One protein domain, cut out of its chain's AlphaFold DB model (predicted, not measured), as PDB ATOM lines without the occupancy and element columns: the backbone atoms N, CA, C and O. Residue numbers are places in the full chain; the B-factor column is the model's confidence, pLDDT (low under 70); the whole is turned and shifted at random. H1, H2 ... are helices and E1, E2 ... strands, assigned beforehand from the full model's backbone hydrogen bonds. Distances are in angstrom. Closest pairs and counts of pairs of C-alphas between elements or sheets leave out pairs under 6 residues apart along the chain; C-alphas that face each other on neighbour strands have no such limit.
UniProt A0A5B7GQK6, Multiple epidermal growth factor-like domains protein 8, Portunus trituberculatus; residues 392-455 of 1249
ATOM      1  N   CYS A 392      24.383  14.455  34.333       82.00
ATOM      2  CA  CYS A 392      24.854  15.700  34.949       82.00
ATOM      3  C   CYS A 392      26.365  15.715  35.243       82.00
ATOM      4  O   CYS A 392      26.772  16.161  36.309       82.00
ATOM      5  N   VAL A 393      27.215  15.228  34.330       83.31
ATOM      6  CA  VAL A 393      28.675  15.360  34.473       83.31
ATOM      7  C   VAL A 393      29.176  16.496  33.595       83.31
ATOM      8  O   VAL A 393      29.105  16.426  32.373       83.31
ATOM      9  N   ALA A 394      29.721  17.527  34.230       88.62
ATOM     10  CA  ALA A 394      30.275  18.692  33.560       88.62
ATOM     11  C   ALA A 394      31.589  19.097  34.223       88.62
ATOM     12  O   ALA A 394      31.715  19.035  35.446       88.62
ATOM     13  N   SER A 395      32.558  19.507  33.405       89.44
ATOM     14  CA  SER A 395      33.846  20.006  33.893       89.44
ATOM     15  C   SER A 395      33.763  21.434  34.421       89.44
ATOM     16  O   SER A 395      34.549  21.787  35.289       89.44
ATOM     17  N   ASP A 396      32.796  22.226  33.952       90.31
ATOM     18  CA  ASP A 396      32.649  23.638  34.297       90.31
ATOM     19  C   ASP A 396      31.174  24.000  34.514       90.31
ATOM     20  O   ASP A 396      30.278  23.340  33.976       90.31
ATOM     21  N   CYS A 397      30.924  25.094  35.237       91.25
ATOM     22  CA  CYS A 397      29.572  25.561  35.549       91.25
ATOM     23  C   CYS A 397      28.713  25.802  34.296       91.25
ATOM     24  O   CYS A 397      27.610  25.267  34.214       91.25
ATOM     25  N   ASP A 398      29.235  26.516  33.289       88.94
ATOM     26  CA  ASP A 398      28.493  26.840  32.054       88.94
ATOM     27  C   ASP A 398      27.980  25.579  31.338       88.94
ATOM     28  O   ASP A 398      26.891  25.558  30.770       88.94
ATOM     29  N   LYS A 399      28.762  24.495  31.408       87.94
ATOM     30  CA  LYS A 399      28.463  23.200  30.784       87.94
ATOM     31  C   LYS A 399      27.459  22.389  31.602       87.94
ATOM     32  O   LYS A 399      26.713  21.584  31.053       87.94
ATOM     33  N   CYS A 400      27.420  22.607  32.917       88.69
ATOM     34  CA  CYS A 400      26.439  21.988  33.804       88.69
ATOM     35  C   CYS A 400      25.027  22.540  33.577       88.69
ATOM     36  O   CYS A 400      24.059  21.795  33.704       88.69
ATOM     37  N   GLN A 401      24.905  23.814  33.186       83.62
ATOM     38  CA  GLN A 401      23.628  24.490  32.909       83.62
ATOM     39  C   GLN A 401      22.961  24.062  31.586       83.62
ATOM     40  O   GLN A 401      22.113  24.776  31.055       83.62
ATOM     41  N   GLY A 402      23.358  22.916  31.026       67.94
ATOM     42  CA  GLY A 402      22.803  22.380  29.787       67.94
ATOM     43  C   GLY A 402      21.309  22.015  29.879       67.94
ATOM     44  O   GLY A 402      20.662  22.209  30.903       67.94
ATOM     45  N   PRO A 403      20.733  21.425  28.816       58.56
ATOM     46  CA  PRO A 403      19.293  21.141  28.714       58.56
ATOM     47  C   PRO A 403      18.760  20.109  29.726       58.56
ATOM     48  O   PRO A 403      17.552  19.903  29.815       58.56
ATOM     49  N   MET A 404      19.638  19.436  30.474       65.31
ATOM     50  CA  MET A 404      19.254  18.511  31.539       65.31
ATOM     51  C   MET A 404      19.087  19.271  32.856       65.31
ATOM     52  O   MET A 404      19.856  20.182  33.141       65.31
ATOM     53  N   ALA A 405      18.102  18.891  33.674       82.69
ATOM     54  CA  ALA A 405      17.808  19.539  34.952       82.69
ATOM     55  C   ALA A 405      18.921  19.279  35.993       82.69
ATOM     56  O   ALA A 405      18.753  18.486  36.922       82.69
ATOM     57  N   CYS A 406      20.068  19.934  35.829       89.75
ATOM     58  CA  CYS A 406      21.271  19.809  36.645       89.75
ATOM     59  C   CYS A 406      21.572  21.122  37.386       89.75
ATOM     60  O   CYS A 406      21.153  22.201  36.974       89.75
ATOM     61  N   ILE A 407      22.303  21.028  38.494       90.69
ATOM     62  CA  ILE A 407      22.763  22.157  39.299       90.69
ATOM     63  C   ILE A 407      24.254  22.049  39.594       90.69
ATOM     64  O   ILE A 407      24.763  20.971  39.900       90.69
ATOM     65  N   TRP A 408      24.931  23.193  39.556       91.12
ATOM     66  CA  TRP A 408      26.320  23.343  39.974       91.12
ATOM     67  C   TRP A 408      26.382  23.767  41.447       91.12
ATOM     68  O   TRP A 408      25.853  24.829  41.782       91.12
ATOM     69  N   THR A 409      26.966  22.958  42.339       90.94
ATOM     70  CA  THR A 409      26.944  23.210  43.797       90.94
ATOM     71  C   THR A 409      28.204  22.723  44.534       90.94
ATOM     72  O   THR A 409      29.001  21.959  43.995       90.94
ATOM     73  N   ARG A 410      28.378  23.198  45.778       91.75
ATOM     74  CA  ARG A 410      29.439  22.838  46.744       91.75
ATOM     75  C   ARG A 410      28.905  22.178  48.021       91.75
ATOM     76  O   ARG A 410      29.658  21.969  48.968       91.75
ATOM     77  N   GLN A 411      27.609  21.895  48.085       91.00
ATOM     78  CA  GLN A 411      26.964  21.293  49.263       91.00
ATOM     79  C   GLN A 411      26.626  19.815  49.061       91.00
ATOM     80  O   GLN A 411      26.381  19.089  50.017       91.00
ATOM     81  N   VAL A 412      26.644  19.347  47.815       87.44
ATOM     82  CA  VAL A 412      26.328  17.966  47.460       87.44
ATOM     83  C   VAL A 412      27.529  17.393  46.734       87.44
ATOM     84  O   VAL A 412      27.976  17.980  45.761       87.44
ATOM     85  N   ARG A 413      28.040  16.230  47.140       84.56
ATOM     86  CA  ARG A 413      29.065  15.487  46.396       84.56
ATOM     87  C   ARG A 413      28.661  14.047  46.166       84.56
ATOM     88  O   ARG A 413      28.514  13.277  47.100       84.56
ATOM     89  N   ARG A 414      28.534  13.645  44.904       76.06
ATOM     90  CA  ARG A 414      28.237  12.253  44.547       76.06
ATOM     91  C   ARG A 414      29.399  11.327  44.944       76.06
ATOM     92  O   ARG A 414      30.552  11.612  44.616       76.06
ATOM     93  N   ARG A 415      29.111  10.216  45.632       69.62
ATOM     94  CA  ARG A 415      30.083   9.136  45.892       69.62
ATOM     95  C   ARG A 415      30.174   8.182  44.695       69.62
ATOM     96  O   ARG A 415      29.319   8.171  43.817       69.62
ATOM     97  N   LYS A 416      31.213   7.337  44.682       54.72
ATOM     98  CA  LYS A 416      31.407   6.281  43.665       54.72
ATOM     99  C   LYS A 416      30.271   5.246  43.628       54.72
ATOM    100  O   LYS A 416      30.101   4.579  42.618       54.72
ATOM    101  N   GLN A 417      29.516   5.094  44.719       52.69
ATOM    102  CA  GLN A 417      28.337   4.230  44.771       52.69
ATOM    103  C   GLN A 417      27.104   4.978  44.265       52.69
ATOM    104  O   GLN A 417      26.873   6.141  44.596       52.69
ATOM    105  N   VAL A 418      26.314   4.289  43.450       53.09
ATOM    106  CA  VAL A 418      25.078   4.804  42.864       53.09
ATOM    107  C   VAL A 418      24.116   5.252  43.976       53.09
ATOM    108  O   VAL A 418      23.951   4.559  44.976       53.09
ATOM    109  N   GLY A 419      23.525   6.443  43.836       54.59
ATOM    110  CA  GLY A 419      22.527   6.974  44.775       54.59
ATOM    111  C   GLY A 419      23.053   7.540  46.102       54.59
ATOM    112  O   GLY A 419      22.256   8.080  46.862       54.59
ATOM    113  N   HIS A 420      24.361   7.477  46.387       67.19
ATOM    114  CA  HIS A 420      24.933   8.028  47.622       67.19
ATOM    115  C   HIS A 420      25.574   9.400  47.392       67.19
ATOM    116  O   HIS A 420      26.472   9.559  46.559       67.19
ATOM    117  N   TYR A 421      25.147  10.382  48.182       77.12
ATOM    118  CA  TYR A 421      25.660  11.748  48.165       77.12
ATOM    119  C   TYR A 421      26.260  12.088  49.535       77.12
ATOM    120  O   TYR A 421      25.658  11.811  50.566       77.12
ATOM    121  N   ASP A 422      27.448  12.685  49.541       81.44
ATOM    122  CA  ASP A 422      27.947  13.455  50.674       81.44
ATOM    123  C   ASP A 422      27.207  14.788  50.689       81.44
ATOM    124  O   ASP A 422      27.218  15.521  49.700       81.44
ATOM    125  N   LEU A 423      26.566  15.084  51.809       86.06
ATOM    126  CA  LEU A 423      25.744  16.265  51.999       86.06
ATOM    127  C   LEU A 423      26.400  17.144  53.062       86.06
ATOM    128  O   LEU A 423      26.807  16.645  54.109       86.06
ATOM    129  N   GLN A 424      26.535  18.431  52.775       84.81
ATOM    130  CA  GLN A 424      27.093  19.435  53.672       84.81
ATOM    131  C   GLN A 424      26.136  20.619  53.725       84.81
ATOM    132  O   GLN A 424      25.720  21.134  52.689       84.81
ATOM    133  N   GLU A 425      25.794  21.055  54.934       83.38
ATOM    134  CA  GLU A 425      24.906  22.201  55.134       83.38
ATOM    135  C   GLU A 425      25.563  23.500  54.646       83.38
ATOM    136  O   GLU A 425      24.913  24.329  54.015       83.38
ATOM    137  N   THR A 426      26.878  23.640  54.833       86.25
ATOM    138  CA  THR A 426      27.673  24.767  54.328       86.25
ATOM    139  C   THR A 426      28.432  24.385  53.047       86.25
ATOM    140  O   THR A 426      28.789  23.218  52.861       86.25
ATOM    141  N   PRO A 427      28.703  25.337  52.130       85.06
ATOM    142  CA  PRO A 427      29.386  25.074  50.862       85.06
ATOM    143  C   PRO A 427      30.891  24.835  51.072       85.06
ATOM    144  O   PRO A 427      31.720  25.666  50.716       85.06
ATOM    145  N   SER A 428      31.252  23.701  51.667       87.81
ATOM    146  CA  SER A 428      32.633  23.317  51.988       87.81
ATOM    147  C   SER A 428      33.258  22.365  50.963       87.81
ATOM    148  O   SER A 428      34.473  22.170  50.965       87.81
ATOM    149  N   LEU A 429      32.466  21.782  50.058       88.94
ATOM    150  CA  LEU A 429      32.960  20.813  49.079       88.94
ATOM    151  C   LEU A 429      33.500  21.503  47.817       88.94
ATOM    152  O   LEU A 429      33.260  22.684  47.543       88.94
ATOM    153  N   ASN A 430      34.226  20.718  47.022       90.06
ATOM    154  CA  ASN A 430      34.566  21.050  45.644       90.06
ATOM    155  C   ASN A 430      33.309  21.200  44.786       90.06
ATOM    156  O   ASN A 430      32.317  20.504  45.013       90.06
ATOM    157  N   TRP A 431      33.388  22.056  43.766       89.75
ATOM    158  CA  TRP A 431      32.319  22.178  42.786       89.75
ATOM    159  C   TRP A 431      32.043  20.860  42.076       89.75
ATOM    160  O   TRP A 431      32.961  20.142  41.669       89.75
ATOM    161  N   ASN A 432      30.766  20.581  41.857       88.44
ATOM    162  CA  ASN A 432      30.335  19.525  40.967       88.44
ATOM    163  C   ASN A 432      28.997  19.851  40.303       88.44
ATOM    164  O   ASN A 432      28.299  20.792  40.679       88.44
ATOM    165  N   CYS A 433      28.649  19.020  39.325       89.00
ATOM    166  CA  CYS A 433      27.354  19.029  38.674       89.00
ATOM    167  C   CYS A 433      26.543  17.828  39.177       89.00
ATOM    168  O   CYS A 433      27.032  16.695  39.185       89.00
ATOM    169  N   VAL A 434      25.325  18.076  39.655       88.06
ATOM    170  CA  VAL A 434      24.411  17.045  40.168       88.06
ATOM    171  C   VAL A 434      22.998  17.288  39.657       88.06
ATOM    172  O   VAL A 434      22.667  18.382  39.216       88.06
ATOM    173  N   ASN A 435      22.148  16.267  39.699       85.88
ATOM    174  CA  ASN A 435      20.761  16.394  39.261       85.88
ATOM    175  C   ASN A 435      19.945  17.254  40.247       85.88
ATOM    176  O   ASN A 435      20.105  17.138  41.462       85.88
ATOM    177  N   THR A 436      19.053  18.098  39.727       85.62
ATOM    178  CA  THR A 436      18.131  18.958  40.492       85.62
ATOM    179  C   THR A 436      17.236  18.195  41.466       85.62
ATOM    180  O   THR A 436      16.863  18.767  42.491       85.62
ATOM    181  N   THR A 437      16.928  16.917  41.202       80.69
ATOM    182  CA  THR A 437      16.079  16.085  42.076       80.69
ATOM    183  C   THR A 437      16.607  15.983  43.506       80.69
ATOM    184  O   THR A 437      15.818  15.822  44.434       80.69
ATOM    185  N   ILE A 438      17.914  16.179  43.729       81.19
ATOM    186  CA  ILE A 438      18.491  16.176  45.079       81.19
ATOM    187  C   ILE A 438      17.888  17.260  45.982       81.19
ATOM    188  O   ILE A 438      17.768  17.043  47.183       81.19
ATOM    189  N   LYS A 439      17.437  18.394  45.420       80.88
ATOM    190  CA  LYS A 439      16.812  19.482  46.191       80.88
ATOM    191  C   LYS A 439      15.536  19.031  46.909       80.88
ATOM    192  O   LYS A 439      15.204  19.599  47.939       80.88
ATOM    193  N   GLN A 440      14.843  18.013  46.395       78.31
ATOM    194  CA  GLN A 440      13.617  17.478  47.000       78.31
ATOM    195  C   GLN A 440      13.895  16.607  48.234       78.31
ATOM    196  O   GLN A 440      12.995  16.375  49.034       78.31
ATOM    197  N   HIS A 441      15.132  16.132  48.395       77.25
ATOM    198  CA  HIS A 441      15.538  15.238  49.481       77.25
ATOM    199  C   HIS A 441      16.320  15.953  50.597       77.25
ATOM    200  O   HIS A 441      16.798  15.289  51.516       77.25
ATOM    201  N   LEU A 442      16.475  17.280  50.526       82.75
ATOM    202  CA  LEU A 442      17.266  18.072  51.472       82.75
ATOM    203  C   LEU A 442      16.379  19.010  52.292       82.75
ATOM    204  O   LEU A 442      15.467  19.638  51.762       82.75
ATOM    205  N   SER A 443      16.678  19.123  53.588       81.56
ATOM    206  CA  SER A 443      15.965  19.987  54.539       81.56
ATOM    207  C   SER A 443      16.462  21.441  54.560       81.56
ATOM    208  O   SER A 443      15.879  22.268  55.257       81.56
ATOM    209  N   TYR A 444      17.519  21.764  53.809       84.38
ATOM    210  CA  TYR A 444      18.163  23.081  53.768       84.38
ATOM    211  C   TYR A 444      18.348  23.583  52.323       84.38
ATOM    212  O   TYR A 444      18.436  22.777  51.389       84.38
ATOM    213  N   PRO A 445      18.417  24.913  52.100       83.94
ATOM    214  CA  PRO A 445      18.586  25.476  50.765       83.94
ATOM    215  C   PRO A 445      19.982  25.189  50.195       83.94
ATOM    216  O   PRO A 445      21.009  25.431  50.831       83.94
ATOM    217  N   VAL A 446      20.020  24.710  48.949       84.94
ATOM    218  CA  VAL A 446      21.266  24.437  48.219       84.94
ATOM    219  C   VAL A 446      21.659  25.643  47.369       84.94
ATOM    220  O   VAL A 446      21.015  25.936  46.353       84.94
ATOM    221  N   GLN A 447      22.765  26.296  47.725       88.44
ATOM    222  CA  GLN A 447      23.455  27.266  46.886       88.44
ATOM    223  C   GLN A 447      23.880  26.575  45.590       88.44
ATOM    224  O   GLN A 447      24.715  25.663  45.562       88.44
ATOM    225  N   SER A 448      23.230  26.982  44.505       88.44
ATOM    226  CA  SER A 448      23.346  26.320  43.218       88.44
ATOM    227  C   SER A 448      23.184  27.288  42.062       88.44
ATOM    228  O   SER A 448      22.457  28.277  42.152       88.44
ATOM    229  N   SER A 449      23.841  26.959  40.957       86.56
ATOM    230  CA  SER A 449      23.616  27.592  39.659       86.56
ATOM    231  C   SER A 449      23.068  26.532  38.704       86.56
ATOM    232  O   SER A 449      23.814  25.598  38.394       86.56
ATOM    233  N   PRO A 450      21.798  26.603  38.263       84.69
ATOM    234  CA  PRO A 450      20.740  27.577  38.603       84.69
ATOM    235  C   PRO A 450      20.088  27.372  40.003       84.69
ATOM    236  O   PRO A 450      20.095  26.250  40.530       84.69
ATOM    237  N   PRO A 451      19.474  28.416  40.620       81.88
ATOM    238  CA  PRO A 451      19.102  29.715  40.032       81.88
ATOM    239  C   PRO A 451      20.170  30.820  40.105       81.88
ATOM    240  O   PRO A 451      19.983  31.864  39.489       81.88
ATOM    241  N   GLY A 452      21.272  30.630  40.835       85.75
ATOM    242  CA  GLY A 452      22.376  31.597  40.846       85.75
ATOM    243  C   GLY A 452      23.098  31.695  39.495       85.75
ATOM    244  O   GLY A 452      22.997  30.797  38.654       85.75
ATOM    245  N   SER A 453      23.852  32.778  39.292       90.69
ATOM    246  CA  SER A 453      24.783  32.906  38.165       90.69
ATOM    247  C   SER A 453      26.045  32.077  38.403       90.69
ATOM    248  O   SER A 453      26.518  31.990  39.539       90.69
ATOM    249  N   CYS A 454      26.638  31.538  37.334       91.56
ATOM    250  CA  CYS A 454      27.924  30.853  37.444       91.56
ATOM    251  C   CYS A 454      28.995  31.768  38.065       91.56
ATOM    252  O   CYS A 454      29.078  32.941  37.683       91.56
ATOM    253  N   PRO A 455      29.838  31.248  38.979       92.31
ATOM    254  CA  PRO A 455      31.004  31.981  39.448       92.31
ATOM    255  C   PRO A 455      31.921  32.368  38.272       92.31
ATOM    256  O   PRO A 455      31.930  31.686  37.242       92.31
TER     257      PRO A 455
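What this domain is: This is residues 392 to 455 of the 1249 residues of the protein "Multiple epidermal growth factor-like domains protein 8" of Portunus trituberculatus (UniProt A0A5B7GQK6). Little regular structure: a small rounded body, largely loops, has strands E1 and E4 paired near its middle, with helix H1 and hairpin E2-E3 on opposite sides. Residues 415 to 420 stick out. The 64 printed residues run H1 E1 E2 E3 E4 H2, mixed class, 24 in named elements; both two-stranded sheets are antiparallel. Compact, radius of gyration of the C-alphas 10.7 A, spans 24 by 23 by 21 A.

Where its parts are: H1 is residues 397 to 400, from C-alpha (29.572, 25.561, 35.549). E1 is 406 to 409, 9.7 A; E2 412 to 414; E3 421 to 423; E4 432 to 435, 10.2 A; H2 436 to 441, 10.1 A, ending at C-alpha (15.538, 15.238, 49.481).

How they stand to each other: E1 and E4 are antiparallel, N 407 to O 434 2.8 A. The closest C-alphas of H1 and E1, Cys 397 and Trp 408, are 5.9 A apart. In hairpin E2-E3, N 422 to O 413 is 2.7 A. H1 and H2 are apart. H1 is too short for O i to N i+4 pairs; H2 has 0 of 2 within hydrogen-bond range, but 3 of 3 O i to N i+3.

The domain as a whole: The farthest C-alphas, Gln 417 and Ser 453, are 29.6 A apart. The printed part has no cut and no long link. pLDDT is under 70 at residues 402 to 404 and 415 to 420.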